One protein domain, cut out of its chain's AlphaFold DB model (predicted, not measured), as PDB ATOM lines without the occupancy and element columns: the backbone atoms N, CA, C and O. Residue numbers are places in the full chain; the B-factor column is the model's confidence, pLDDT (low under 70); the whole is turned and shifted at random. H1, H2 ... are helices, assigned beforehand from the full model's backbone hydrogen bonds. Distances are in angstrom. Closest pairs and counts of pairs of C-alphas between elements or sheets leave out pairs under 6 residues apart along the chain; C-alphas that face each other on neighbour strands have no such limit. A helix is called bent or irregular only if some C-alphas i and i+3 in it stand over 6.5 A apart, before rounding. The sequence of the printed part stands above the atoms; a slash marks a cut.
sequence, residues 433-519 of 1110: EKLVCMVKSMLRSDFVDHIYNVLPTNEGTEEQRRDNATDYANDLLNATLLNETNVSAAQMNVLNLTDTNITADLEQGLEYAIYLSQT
ATOM      1  N   GLU A 433     351.501 382.629 506.409       94.25
ATOM      2  CA  GLU A 433     352.766 383.112 505.833       94.25
ATOM      3  C   GLU A 433     353.994 382.535 506.553       94.25
ATOM      4  O   GLU A 433     354.918 382.051 505.899       94.25
ATOM      5  N   LYS A 434     353.965 382.462 507.893       96.31
ATOM      6  CA  LYS A 434     355.037 381.867 508.712       96.31
ATOM      7  C   LYS A 434     355.319 380.411 508.316       96.31
ATOM      8  O   LYS A 434     356.478 380.006 508.260       96.31
ATOM      9  N   LEU A 435     354.286 379.627 507.985       97.88
ATOM     10  CA  LEU A 435     354.454 378.257 507.480       97.88
ATOM     11  C   LEU A 435     355.075 378.232 506.076       97.88
ATOM     12  O   LEU A 435     355.978 377.436 505.821       97.88
ATOM     13  N   VAL A 436     354.598 379.088 505.167       97.81
ATOM     14  CA  VAL A 436     355.074 379.145 503.774       97.81
ATOM     15  C   VAL A 436     356.540 379.573 503.705       97.81
ATOM     16  O   VAL A 436     357.328 378.917 503.025       97.81
ATOM     17  N   CYS A 437     356.923 380.614 504.448       96.00
ATOM     18  CA  CYS A 437     358.306 381.069 504.556       96.00
ATOM     19  C   CYS A 437     359.221 379.980 505.122       96.00
ATOM     20  O   CYS A 437     360.234 379.664 504.502       96.00
ATOM     21  N   MET A 438     358.826 379.344 506.231       97.62
ATOM     22  CA  MET A 438     359.618 378.285 506.859       97.62
ATOM     23  C   MET A 438     359.844 377.095 505.915       97.62
ATOM     24  O   MET A 438     360.973 376.639 505.745       97.62
ATOM     25  N   VAL A 439     358.791 376.620 505.236       98.31
ATOM     26  CA  VAL A 439     358.913 375.523 504.260       98.31
ATOM     27  C   VAL A 439     359.765 375.935 503.057       98.31
ATOM     28  O   VAL A 439     360.566 375.127 502.594       98.31
ATOM     29  N   LYS A 440     359.655 377.180 502.570       97.50
ATOM     30  CA  LYS A 440     360.514 377.691 501.491       97.50
ATOM     31  C   LYS A 440     361.988 377.686 501.895       97.50
ATOM     32  O   LYS A 440     362.803 377.175 501.136       97.50
ATOM     33  N   SER A 441     362.321 378.181 503.087       96.44
ATOM     34  CA  SER A 441     363.697 378.170 503.590       96.44
ATOM     35  C   SER A 441     364.224 376.739 503.763       96.44
ATOM     36  O   SER A 441     365.344 376.452 503.356       96.44
ATOM     37  N   MET A 442     363.402 375.796 504.249       96.94
ATOM     38  CA  MET A 442     363.770 374.370 504.334       96.94
ATOM     39  C   MET A 442     363.971 373.685 502.967       96.94
ATOM     40  O   MET A 442     364.672 372.677 502.890       96.94
ATOM     41  N   LEU A 443     363.351 374.197 501.896       96.56
ATOM     42  CA  LEU A 443     363.550 373.739 500.512       96.56
ATOM     43  C   LEU A 443     364.758 374.401 499.813       96.56
ATOM     44  O   LEU A 443     365.171 373.929 498.754       96.56
ATOM     45  N   ARG A 444     365.337 375.444 500.427       93.62
ATOM     46  CA  ARG A 444     366.577 376.137 500.033       93.62
ATOM     47  C   ARG A 444     366.616 376.613 498.569       93.62
ATOM     48  O   ARG A 444     365.577 376.883 497.961       93.62
ATOM     49  N   SER A 445     367.821 376.784 498.011       90.88
ATOM     50  CA  SER A 445     368.014 377.302 496.653       90.88
ATOM     51  C   SER A 445     367.531 376.340 495.569       90.88
ATOM     52  O   SER A 445     366.980 376.808 494.577       90.88
ATOM     53  N   ASP A 446     367.670 375.022 495.766       93.25
ATOM     54  CA  ASP A 446     367.310 373.986 494.780       93.25
ATOM     55  C   ASP A 446     365.874 374.144 494.243       93.25
ATOM     56  O   ASP A 446     365.648 374.062 493.035       93.25
ATOM     57  N   PHE A 447     364.901 374.446 495.110       96.62
ATOM     58  CA  PHE A 447     363.507 374.649 494.695       96.62
ATOM     59  C   PHE A 447     363.328 375.884 493.793       96.62
ATOM     60  O   PHE A 447     362.623 375.829 492.780       96.62
ATOM     61  N   VAL A 448     364.001 376.993 494.116       95.44
ATOM     62  CA  VAL A 448     363.991 378.210 493.282       95.44
ATOM     63  C   VAL A 448     364.736 377.963 491.967       95.44
ATOM     64  O   VAL A 448     364.272 378.391 490.909       95.44
ATOM     65  N   ASP A 449     365.839 377.215 492.000       95.69
ATOM     66  CA  ASP A 449     366.612 376.804 490.828       95.69
ATOM     67  C   ASP A 449     365.788 375.920 489.881       95.69
ATOM     68  O   ASP A 449     365.789 376.144 488.667       95.69
ATOM     69  N   HIS A 450     365.036 374.943 490.394       97.69
ATOM     70  CA  HIS A 450     364.146 374.112 489.580       97.69
ATOM     71  C   HIS A 450     363.066 374.940 488.873       97.69
ATOM     72  O   HIS A 450     362.796 374.705 487.691       97.69
ATOM     73  N   ILE A 451     362.503 375.952 489.543       97.75
ATOM     74  CA  ILE A 451     361.555 376.889 488.926       97.75
ATOM     75  C   ILE A 451     362.259 377.762 487.877       97.75
ATOM     76  O   ILE A 451     361.803 377.828 486.736       97.75
ATOM     77  N   TYR A 452     363.396 378.379 488.210       96.19
ATOM     78  CA  TYR A 452     364.184 379.219 487.298       96.19
ATOM     79  C   TYR A 452     364.525 378.494 485.987       96.19
ATOM     80  O   TYR A 452     364.372 379.053 484.896       96.19
ATOM     81  N   ASN A 453     364.915 377.219 486.082       96.00
ATOM     82  CA  ASN A 453     365.303 376.383 484.947       96.00
ATOM     83  C   ASN A 453     364.155 376.058 483.967       96.00
ATOM     84  O   ASN A 453     364.435 375.692 482.821       96.00
ATOM     85  N   VAL A 454     362.884 376.199 484.368       95.44
ATOM     86  CA  VAL A 454     361.723 375.994 483.476       95.44
ATOM     87  C   VAL A 454     361.122 377.294 482.929       95.44
ATOM     88  O   VAL A 454     360.262 377.232 482.045       95.44
ATOM     89  N   LEU A 455     361.569 378.467 483.395       93.62
ATOM     90  CA  LEU A 455     361.057 379.753 482.913       93.62
ATOM     91  C   LEU A 455     361.543 380.081 481.485       93.62
ATOM     92  O   LEU A 455     362.686 379.780 481.127       93.62
ATOM     93  N   PRO A 456     360.716 380.741 480.646       89.25
ATOM     94  CA  PRO A 456     361.101 381.084 479.279       89.25
ATOM     95  C   PRO A 456     362.346 381.983 479.231       89.25
ATOM     96  O   PRO A 456     362.321 383.136 479.651       89.25
ATOM     97  N   THR A 457     363.430 381.510 478.608       87.75
ATOM     98  CA  THR A 457     364.701 382.260 478.484       87.75
ATOM     99  C   THR A 457     364.616 383.508 477.588       87.75
ATOM    100  O   THR A 457     365.635 384.111 477.259       87.75
ATOM    101  N   ASN A 458     363.423 383.845 477.095       85.44
ATOM    102  CA  ASN A 458     363.132 385.000 476.249       85.44
ATOM    103  C   ASN A 458     362.247 386.047 476.951       85.44
ATOM    104  O   ASN A 458     361.781 386.973 476.283       85.44
ATOM    105  N   GLU A 459     361.970 385.876 478.246       77.06
ATOM    106  CA  GLU A 459     361.143 386.769 479.061       77.06
ATOM    107  C   GLU A 459     361.985 387.306 480.230       77.06
ATOM    108  O   GLU A 459     362.181 386.624 481.228       77.06
ATOM    109  N   GLY A 460     362.512 388.526 480.075       80.75
ATOM    110  CA  GLY A 460     363.339 389.204 481.083       80.75
ATOM    111  C   GLY A 460     364.846 388.920 481.002       80.75
ATOM    112  O   GLY A 460     365.324 388.198 480.122       80.75
ATOM    113  N   THR A 461     365.602 389.544 481.909       84.12
ATOM    114  CA  THR A 461     367.029 389.269 482.159       84.12
ATOM    115  C   THR A 461     367.226 387.936 482.905       84.12
ATOM    116  O   THR A 461     366.287 387.169 483.113       84.12
ATOM    117  N   GLU A 462     368.467 387.593 483.258       85.44
ATOM    118  CA  GLU A 462     368.762 386.461 484.153       85.44
ATOM    119  C   GLU A 462     368.193 386.704 485.554       85.44
ATOM    120  O   GLU A 462     367.365 385.921 486.015       85.44
ATOM    121  N   GLU A 463     368.526 387.846 486.150       83.81
ATOM    122  CA  GLU A 463     368.012 388.308 487.442       83.81
ATOM    123  C   GLU A 463     366.482 388.403 487.477       83.81
ATOM    124  O   GLU A 463     365.858 387.756 488.304       83.81
ATOM    125  N   GLN A 464     365.841 389.058 486.500       84.88
ATOM    126  CA  GLN A 464     364.373 389.140 486.467       84.88
ATOM    127  C   GLN A 464     363.707 387.758 486.426       84.88
ATOM    128  O   GLN A 464     362.601 387.584 486.932       84.88
ATOM    129  N   ARG A 465     364.342 386.749 485.817       91.50
ATOM    130  CA  ARG A 465     363.837 385.368 485.858       91.50
ATOM    131  C   ARG A 465     364.108 384.699 487.209       91.50
ATOM    132  O   ARG A 465     363.308 383.860 487.607       91.50
ATOM    133  N   ARG A 466     365.178 385.066 487.921       90.25
ATOM    134  CA  ARG A 466     365.461 384.632 489.301       90.25
ATOM    135  C   ARG A 466     364.443 385.203 490.295       90.25
ATOM    136  O   ARG A 466     363.913 384.445 491.106       90.25
ATOM    137  N   ASP A 467     364.097 386.481 490.161       87.94
ATOM    138  CA  ASP A 467     363.055 387.141 490.956       87.94
ATOM    139  C   ASP A 467     361.692 386.482 490.713       87.94
ATOM    140  O   ASP A 467     361.073 385.964 491.640       87.94
ATOM    141  N   ASN A 468     361.280 386.361 489.442       92.31
ATOM    142  CA  ASN A 468     360.034 385.675 489.078       92.31
ATOM    143  C   ASN A 468     359.993 384.220 489.588       92.31
ATOM    144  O   ASN A 468     358.941 383.749 490.011       92.31
ATOM    145  N   ALA A 469     361.115 383.490 489.574       95.31
ATOM    146  CA  ALA A 469     361.177 382.140 490.140       95.31
ATOM    147  C   ALA A 469     360.983 382.137 491.668       95.31
ATOM    148  O   ALA A 469     360.317 381.253 492.203       95.31
ATOM    149  N   THR A 470     361.517 383.149 492.353       93.12
ATOM    150  CA  THR A 470     361.386 383.349 493.803       93.12
ATOM    151  C   THR A 470     359.948 383.697 494.204       93.12
ATOM    152  O   THR A 470     359.470 383.190 495.226       93.12
ATOM    153  N   ASP A 471     359.245 384.482 493.384       94.31
ATOM    154  CA  ASP A 471     357.820 384.792 493.542       94.31
ATOM    155  C   ASP A 471     356.936 383.580 493.236       94.31
ATOM    156  O   ASP A 471     356.086 383.208 494.047       94.31
ATOM    157  N   TYR A 472     357.181 382.879 492.126       97.31
ATOM    158  CA  TYR A 472     356.446 381.656 491.802       97.31
ATOM    159  C   TYR A 472     356.659 380.546 492.838       97.31
ATOM    160  O   TYR A 472     355.741 379.760 493.068       97.31
ATOM    161  N   ALA A 473     357.812 380.489 493.514       97.62
ATOM    162  CA  ALA A 473     358.018 379.598 494.656       97.62
ATOM    163  C   ALA A 473     357.023 379.897 495.794       97.62
ATOM    164  O   ALA A 473     356.419 378.969 496.338       97.62
ATOM    165  N   ASN A 474     356.790 381.181 496.104       96.62
ATOM    166  CA  ASN A 474     355.786 381.599 497.087       96.62
ATOM    167  C   ASN A 474     354.368 381.234 496.613       96.62
ATOM    168  O   ASN A 474     353.610 380.633 497.370       96.62
ATOM    169  N   ASP A 475     354.009 381.540 495.361       98.06
ATOM    170  CA  ASP A 475     352.684 381.233 494.797       98.06
ATOM    171  C   ASP A 475     352.379 379.728 494.783       98.06
ATOM    172  O   ASP A 475     351.262 379.308 495.099       98.06
ATOM    173  N   LEU A 476     353.367 378.895 494.440       98.62
ATOM    174  CA  LEU A 476     353.229 377.440 494.441       98.62
ATOM    175  C   LEU A 476     353.016 376.897 495.856       98.62
ATOM    176  O   LEU A 476     352.106 376.089 496.047       98.62
ATOM    177  N   LEU A 477     353.798 377.354 496.840       98.38
ATOM    178  CA  LEU A 477     353.643 376.943 498.239       98.38
ATOM    179  C   LEU A 477     352.333 377.466 498.848       98.38
ATOM    180  O   LEU A 477     351.628 376.712 499.513       98.38
ATOM    181  N   ASN A 478     351.921 378.700 498.549       97.94
ATOM    182  CA  ASN A 478     350.597 379.218 498.911       97.94
ATOM    183  C   ASN A 478     349.468 378.362 498.308       97.94
ATOM    184  O   ASN A 478     348.457 378.083 498.963       97.94
ATOM    185  N   ALA A 479     349.617 377.922 497.057       98.00
ATOM    186  CA  ALA A 479     348.639 377.062 496.404       98.00
ATOM    187  C   ALA A 479     348.571 375.662 497.044       98.00
ATOM    188  O   ALA A 479     347.466 375.155 497.249       98.00
ATOM    189  N   THR A 480     349.707 375.035 497.369       98.25
ATOM    190  CA  THR A 480     349.748 373.662 497.904       98.25
ATOM    191  C   THR A 480     349.506 373.581 499.410       98.25
ATOM    192  O   THR A 480     348.721 372.733 499.832       98.25
ATOM    193  N   LEU A 481     350.146 374.442 500.209       97.75
ATOM    194  CA  LEU A 481     350.115 374.396 501.674       97.75
ATOM    195  C   LEU A 481     348.843 375.027 502.252       97.75
ATOM    196  O   LEU A 481     348.207 374.422 503.109       97.75
ATOM    197  N   LEU A 482     348.459 376.219 501.778       96.38
ATOM    198  CA  LEU A 482     347.340 376.982 502.356       96.38
ATOM    199  C   LEU A 482     346.013 376.732 501.627       96.38
ATOM    200  O   LEU A 482     344.963 376.610 502.252       96.38
ATOM    201  N   ASN A 483     346.045 376.630 500.294       96.25
ATOM    202  CA  ASN A 483     344.844 376.413 499.476       96.25
ATOM    203  C   ASN A 483     344.557 374.929 499.160       96.25
ATOM    204  O   ASN A 483     343.665 374.647 498.355       96.25
ATOM    205  N   GLU A 484     345.320 373.988 499.733       95.19
ATOM    206  CA  GLU A 484     345.219 372.529 499.520       95.19
ATOM    207  C   GLU A 484     345.164 372.100 498.030       95.19
ATOM    208  O   GLU A 484     344.599 371.062 497.659       95.19
ATOM    209  N   THR A 485     345.738 372.899 497.124       97.31
ATOM    210  CA  THR A 485     345.718 372.612 495.686       97.31
ATOM    211  C   THR A 485     346.707 371.494 495.376       97.31
ATOM    212  O   THR A 485     347.882 371.565 495.720       97.31
ATOM    213  N   ASN A 486     346.253 370.457 494.669       97.25
ATOM    214  CA  ASN A 486     347.120 369.353 494.257       97.25
ATOM    215  C   ASN A 486     348.345 369.854 493.464       97.25
ATOM    216  O   ASN A 486     348.191 370.668 492.555       97.25
ATOM    217  N   VAL A 487     349.532 369.307 493.750       97.62
ATOM    218  CA  VAL A 487     350.833 369.764 493.220       97.62
ATOM    219  C   VAL A 487     350.871 369.976 491.700       97.62
ATOM    220  O   VAL A 487     351.380 370.995 491.240       97.62
ATOM    221  N   SER A 488     350.267 369.088 490.901       97.44
ATOM    222  CA  SER A 488     350.213 369.254 489.440       97.44
ATOM    223  C   SER A 488     349.255 370.362 488.996       97.44
ATOM    224  O   SER A 488     349.480 371.003 487.974       97.44
ATOM    225  N   ALA A 489     348.179 370.602 489.749       98.06
ATOM    226  CA  ALA A 489     347.250 371.695 489.483       98.06
ATOM    227  C   ALA A 489     347.834 373.051 489.913       98.06
ATOM    228  O   ALA A 489     347.644 374.027 489.194       98.06
ATOM    229  N   ALA A 490     348.588 373.107 491.017       97.94
ATOM    230  CA  ALA A 490     349.307 374.308 491.446       97.94
ATOM    231  C   ALA A 490     350.313 374.758 490.369       97.94
ATOM    232  O   ALA A 490     350.226 375.883 489.882       97.94
ATOM    233  N   GLN A 491     351.167 373.844 489.893       98.31
ATOM    234  CA  GLN A 491     352.105 374.119 488.796       98.31
ATOM    235  C   GLN A 491     351.395 374.558 487.505       98.31
ATOM    236  O   GLN A 491     351.784 375.556 486.902       98.31
ATOM    237  N   MET A 492     350.301 373.895 487.112       98.00
ATOM    238  CA  MET A 492     349.525 374.312 485.936       98.00
ATOM    239  C   MET A 492     348.849 375.682 486.095       98.00
ATOM    240  O   MET A 492     348.605 376.340 485.086       98.00
ATOM    241  N   ASN A 493     348.533 376.110 487.319       97.12
ATOM    242  CA  ASN A 493     347.920 377.413 487.585       97.12
ATOM    243  C   ASN A 493     348.955 378.550 487.609       97.12
ATOM    244  O   ASN A 493     348.660 379.624 487.092       97.12
ATOM    245  N   VAL A 494     350.137 378.313 488.194       96.81
ATOM    246  CA  VAL A 494     351.198 379.324 488.375       96.81
ATOM    247  C   VAL A 494     352.148 379.362 487.173       96.81
ATOM    248  O   VAL A 494     352.312 380.401 486.542       96.81
ATOM    249  N   LEU A 495     352.723 378.215 486.798       95.88
ATOM    250  CA  LEU A 495     353.745 378.095 485.748       95.88
ATOM    251  C   LEU A 495     353.175 377.726 484.366       95.88
ATOM    252  O   LEU A 495     353.905 377.716 483.376       95.88
ATOM    253  N   ASN A 496     351.884 377.371 484.276       95.75
ATOM    254  CA  ASN A 496     351.235 376.872 483.050       95.75
ATOM    255  C   ASN A 496     351.925 375.619 482.441       95.75
ATOM    256  O   ASN A 496     351.794 375.322 481.249       95.75
ATOM    257  N   LEU A 497     352.636 374.855 483.276       96.44
ATOM    258  CA  LEU A 497     353.295 373.587 482.954       96.44
ATOM    259  C   LEU A 497     353.320 372.665 484.184       96.44
ATOM    260  O   LEU A 497     352.831 373.029 485.249       96.44
ATOM    261  N   THR A 498     353.901 371.474 484.044       97.12
ATOM    262  CA  THR A 498     354.273 370.606 485.173       97.12
ATOM    263  C   THR A 498     355.687 370.086 484.966       97.12
ATOM    264  O   THR A 498     355.978 369.598 483.869       97.12
ATOM    265  N   ASP A 499     356.511 370.112 486.006       98.31
ATOM    266  CA  ASP A 499     357.868 369.566 486.012       98.31
ATOM    267  C   ASP A 499     358.045 368.507 487.115       98.31
ATOM    268  O   ASP A 499     357.357 368.528 488.137       98.31
ATOM    269  N   THR A 500     358.932 367.532 486.904       97.94
ATOM    270  CA  THR A 500     359.136 366.431 487.859       97.94
ATOM    271  C   THR A 500     359.918 366.830 489.102       97.94
ATOM    272  O   THR A 500     359.642 366.268 490.159       97.94
ATOM    273  N   ASN A 501     360.851 367.775 488.996       98.12
ATOM    274  CA  ASN A 501     361.646 368.228 490.130       98.12
ATOM    275  C   ASN A 501     360.795 369.145 491.013       98.12
ATOM    276  O   ASN A 501     360.591 368.831 492.177       98.12
ATOM    277  N   ILE A 502     360.123 370.137 490.414       98.50
ATOM    278  CA  ILE A 502     359.167 371.014 491.120       98.50
ATOM    279  C   ILE A 502     358.041 370.197 491.786       98.50
ATOM    280  O   ILE A 502     357.549 370.547 492.855       98.50
ATOM    281  N   THR A 503     357.627 369.073 491.185       98.50
ATOM    282  CA  THR A 503     356.690 368.142 491.838       98.50
ATOM    283  C   THR A 503     357.292 367.504 493.091       98.50
ATOM    284  O   THR A 503     356.606 367.452 494.106       98.50
ATOM    285  N   ALA A 504     358.546 367.045 493.038       98.44
ATOM    286  CA  ALA A 504     359.235 366.464 494.188       98.44
ATOM    287  C   ALA A 504     359.454 367.498 495.307       98.44
ATOM    288  O   ALA A 504     359.179 367.188 496.462       98.44
ATOM    289  N   ASP A 505     359.843 368.730 494.968       98.50
ATOM    290  CA  ASP A 505     360.047 369.814 495.938       98.50
ATOM    291  C   ASP A 505     358.740 370.165 496.671       98.50
ATOM    292  O   ASP A 505     358.708 370.289 497.894       98.50
ATOM    293  N   LEU A 506     357.617 370.248 495.943       98.62
ATOM    294  CA  LEU A 506     356.300 370.506 496.539       98.62
ATOM    295  C   LEU A 506     355.772 369.320 497.361       98.62
ATOM    296  O   LEU A 506     355.087 369.532 498.362       98.62
ATOM    297  N   GLU A 507     356.076 368.078 496.970       98.44
ATOM    298  CA  GLU A 507     355.780 366.890 497.782       98.44
ATOM    299  C   GLU A 507     356.631 366.864 499.067       98.44
ATOM    300  O   GLU A 507     356.097 366.568 500.138       98.44
ATOM    301  N   GLN A 508     357.905 367.266 498.995       98.31
ATOM    302  CA  GLN A 508     358.796 367.382 500.152       98.31
ATOM    303  C   GLN A 508     358.371 368.515 501.098       98.31
ATOM    304  O   GLN A 508     358.348 368.324 502.313       98.31
ATOM    305  N   GLY A 509     357.954 369.663 500.557       98.25
ATOM    306  CA  GLY A 509     357.424 370.783 501.338       98.25
ATOM    307  C   GLY A 509     356.116 370.448 502.065       98.25
ATOM    308  O   GLY A 509     355.917 370.863 503.206       98.25
ATOM    309  N   LEU A 510     355.248 369.629 501.456       98.50
ATOM    310  CA  LEU A 510     354.060 369.081 502.121       98.50
ATOM    311  C   LEU A 510     354.428 368.128 503.272       98.50
ATOM    312  O   LEU A 510     353.768 368.143 504.311       98.50
ATOM    313  N   GLU A 511     355.482 367.320 503.125       98.19
ATOM    314  CA  GLU A 511     356.004 366.483 504.214       98.19
ATOM    315  C   GLU A 511     356.595 367.336 505.356       98.19
ATOM    316  O   GLU A 511     356.271 367.100 506.523       98.19
ATOM    317  N   TYR A 512     357.375 368.374 505.042       98.38
ATOM    318  CA  TYR A 512     357.890 369.322 506.037       98.38
ATOM    319  C   TYR A 512     356.757 370.020 506.801       98.38
ATOM    320  O   TYR A 512     356.778 370.034 508.031       98.38
ATOM    321  N   ALA A 513     355.712 370.493 506.114       98.25
ATOM    322  CA  ALA A 513     354.526 371.060 506.760       98.25
ATOM    323  C   ALA A 513     353.826 370.057 507.705       98.25
ATOM    324  O   ALA A 513     353.376 370.431 508.790       98.25
ATOM    325  N   ILE A 514     353.786 368.763 507.355       97.62
ATOM    326  CA  ILE A 514     353.254 367.707 508.236       97.62
ATOM    327  C   ILE A 514     354.122 367.529 509.490       97.62
ATOM    328  O   ILE A 514     353.570 367.326 510.577       97.62
ATOM    329  N   TYR A 515     355.450 367.611 509.395       97.69
ATOM    330  CA  TYR A 515     356.314 367.551 510.578       97.69
ATOM    331  C   TYR A 515     356.247 368.827 511.429       97.69
ATOM    332  O   TYR A 515     356.124 368.717 512.647       97.69
ATOM    333  N   LEU A 516     356.204 370.013 510.816       98.25
ATOM    334  CA  LEU A 516     356.002 371.292 511.512       98.25
ATOM    335  C   LEU A 516     354.649 371.339 512.245       98.25
ATOM    336  O   LEU A 516     354.586 371.788 513.386       98.25
ATOM    337  N   SER A 517     353.574 370.791 511.666       97.44
ATOM    338  CA  SER A 517     352.259 370.717 512.333       97.44
ATOM    339  C   SER A 517     352.263 369.876 513.624       97.44
ATOM    340  O   SER A 517     351.424 370.065 514.511       97.44
ATOM    341  N   GLN A 518     353.229 368.960 513.765       97.12
ATOM    342  CA  GLN A 518     353.368 368.108 514.946       97.12
ATOM    343  C   GLN A 518     354.027 368.811 516.134       97.12
ATOM    344  O   GLN A 518     353.990 368.230 517.210       97.12
ATOM    345  N   THR A 519     354.539 370.040 515.987       96.19
ATOM    346  CA  THR A 519     355.053 370.921 517.066       96.19
ATOM    347  C   THR A 519     354.105 371.001 518.273       96.19
ATOM    348  O   THR A 519     354.535 371.033 519.421       96.19
TER     349      THR A 519
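Overview. This is residues 433 to 519 of the 1110 residues of the protein "Cobaltochelatase subunit CobN" of Methanosarcinales archaeon (UniProt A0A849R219). Two long helices, H2 and H4, meet at a steep angle, while H1, bent into an L, and short H3 each pack on both of them. The printed part has 87 residues with four named helices, H1 to H4 in order, and no named strand: all helix. It is compact, with a radius of gyration of the C-alphas of 12.4 A, and elongated, 43 by 22 by 19 A.

Along the chain. H1, residues 433 to 454, begins at C-alpha 433 (352.766, 383.112, 505.833). By its hydrogen bonds it was assigned as one helix, but it is bent, with C-alphas 442 and 445 9.3 A apart; its arms are H1a, residues 433 to 442, and H1b, residues 445 to 454. H2 is residues 462 to 482, 29.7 A; H3 is residues 487 to 494; H4 is residues 500 to 519, 29.8 A, ending at (355.053, 370.921, 517.066).

Arrangement. H1a and H1b are about perpendicular, 89 degrees. H1b touches H2 at residues 465 to 473 alone, closest C-alphas Tyr 452 and Ala 469, 5.1 A. H2 touches H4 at a steep tilt of 50 degrees, the same way, closest C-alphas Leu 481 and Leu 510, 6.6 A. H3 touches H2, closest C-alphas Ala 479 and Ala 490, 5.7 A, and is apart from both arms. Every O i to N i+4 pair is within hydrogen-bond range in H1a, H2 and H3, but 5 of 6 in H1b and 14 of 16 in H4.

Size, cuts and confidence. The farthest C-alphas, Asn 458 and Thr 519, are 43.9 A apart. The printed part has no cut, no link is long, and no printed residue is under 70 in pLDDT.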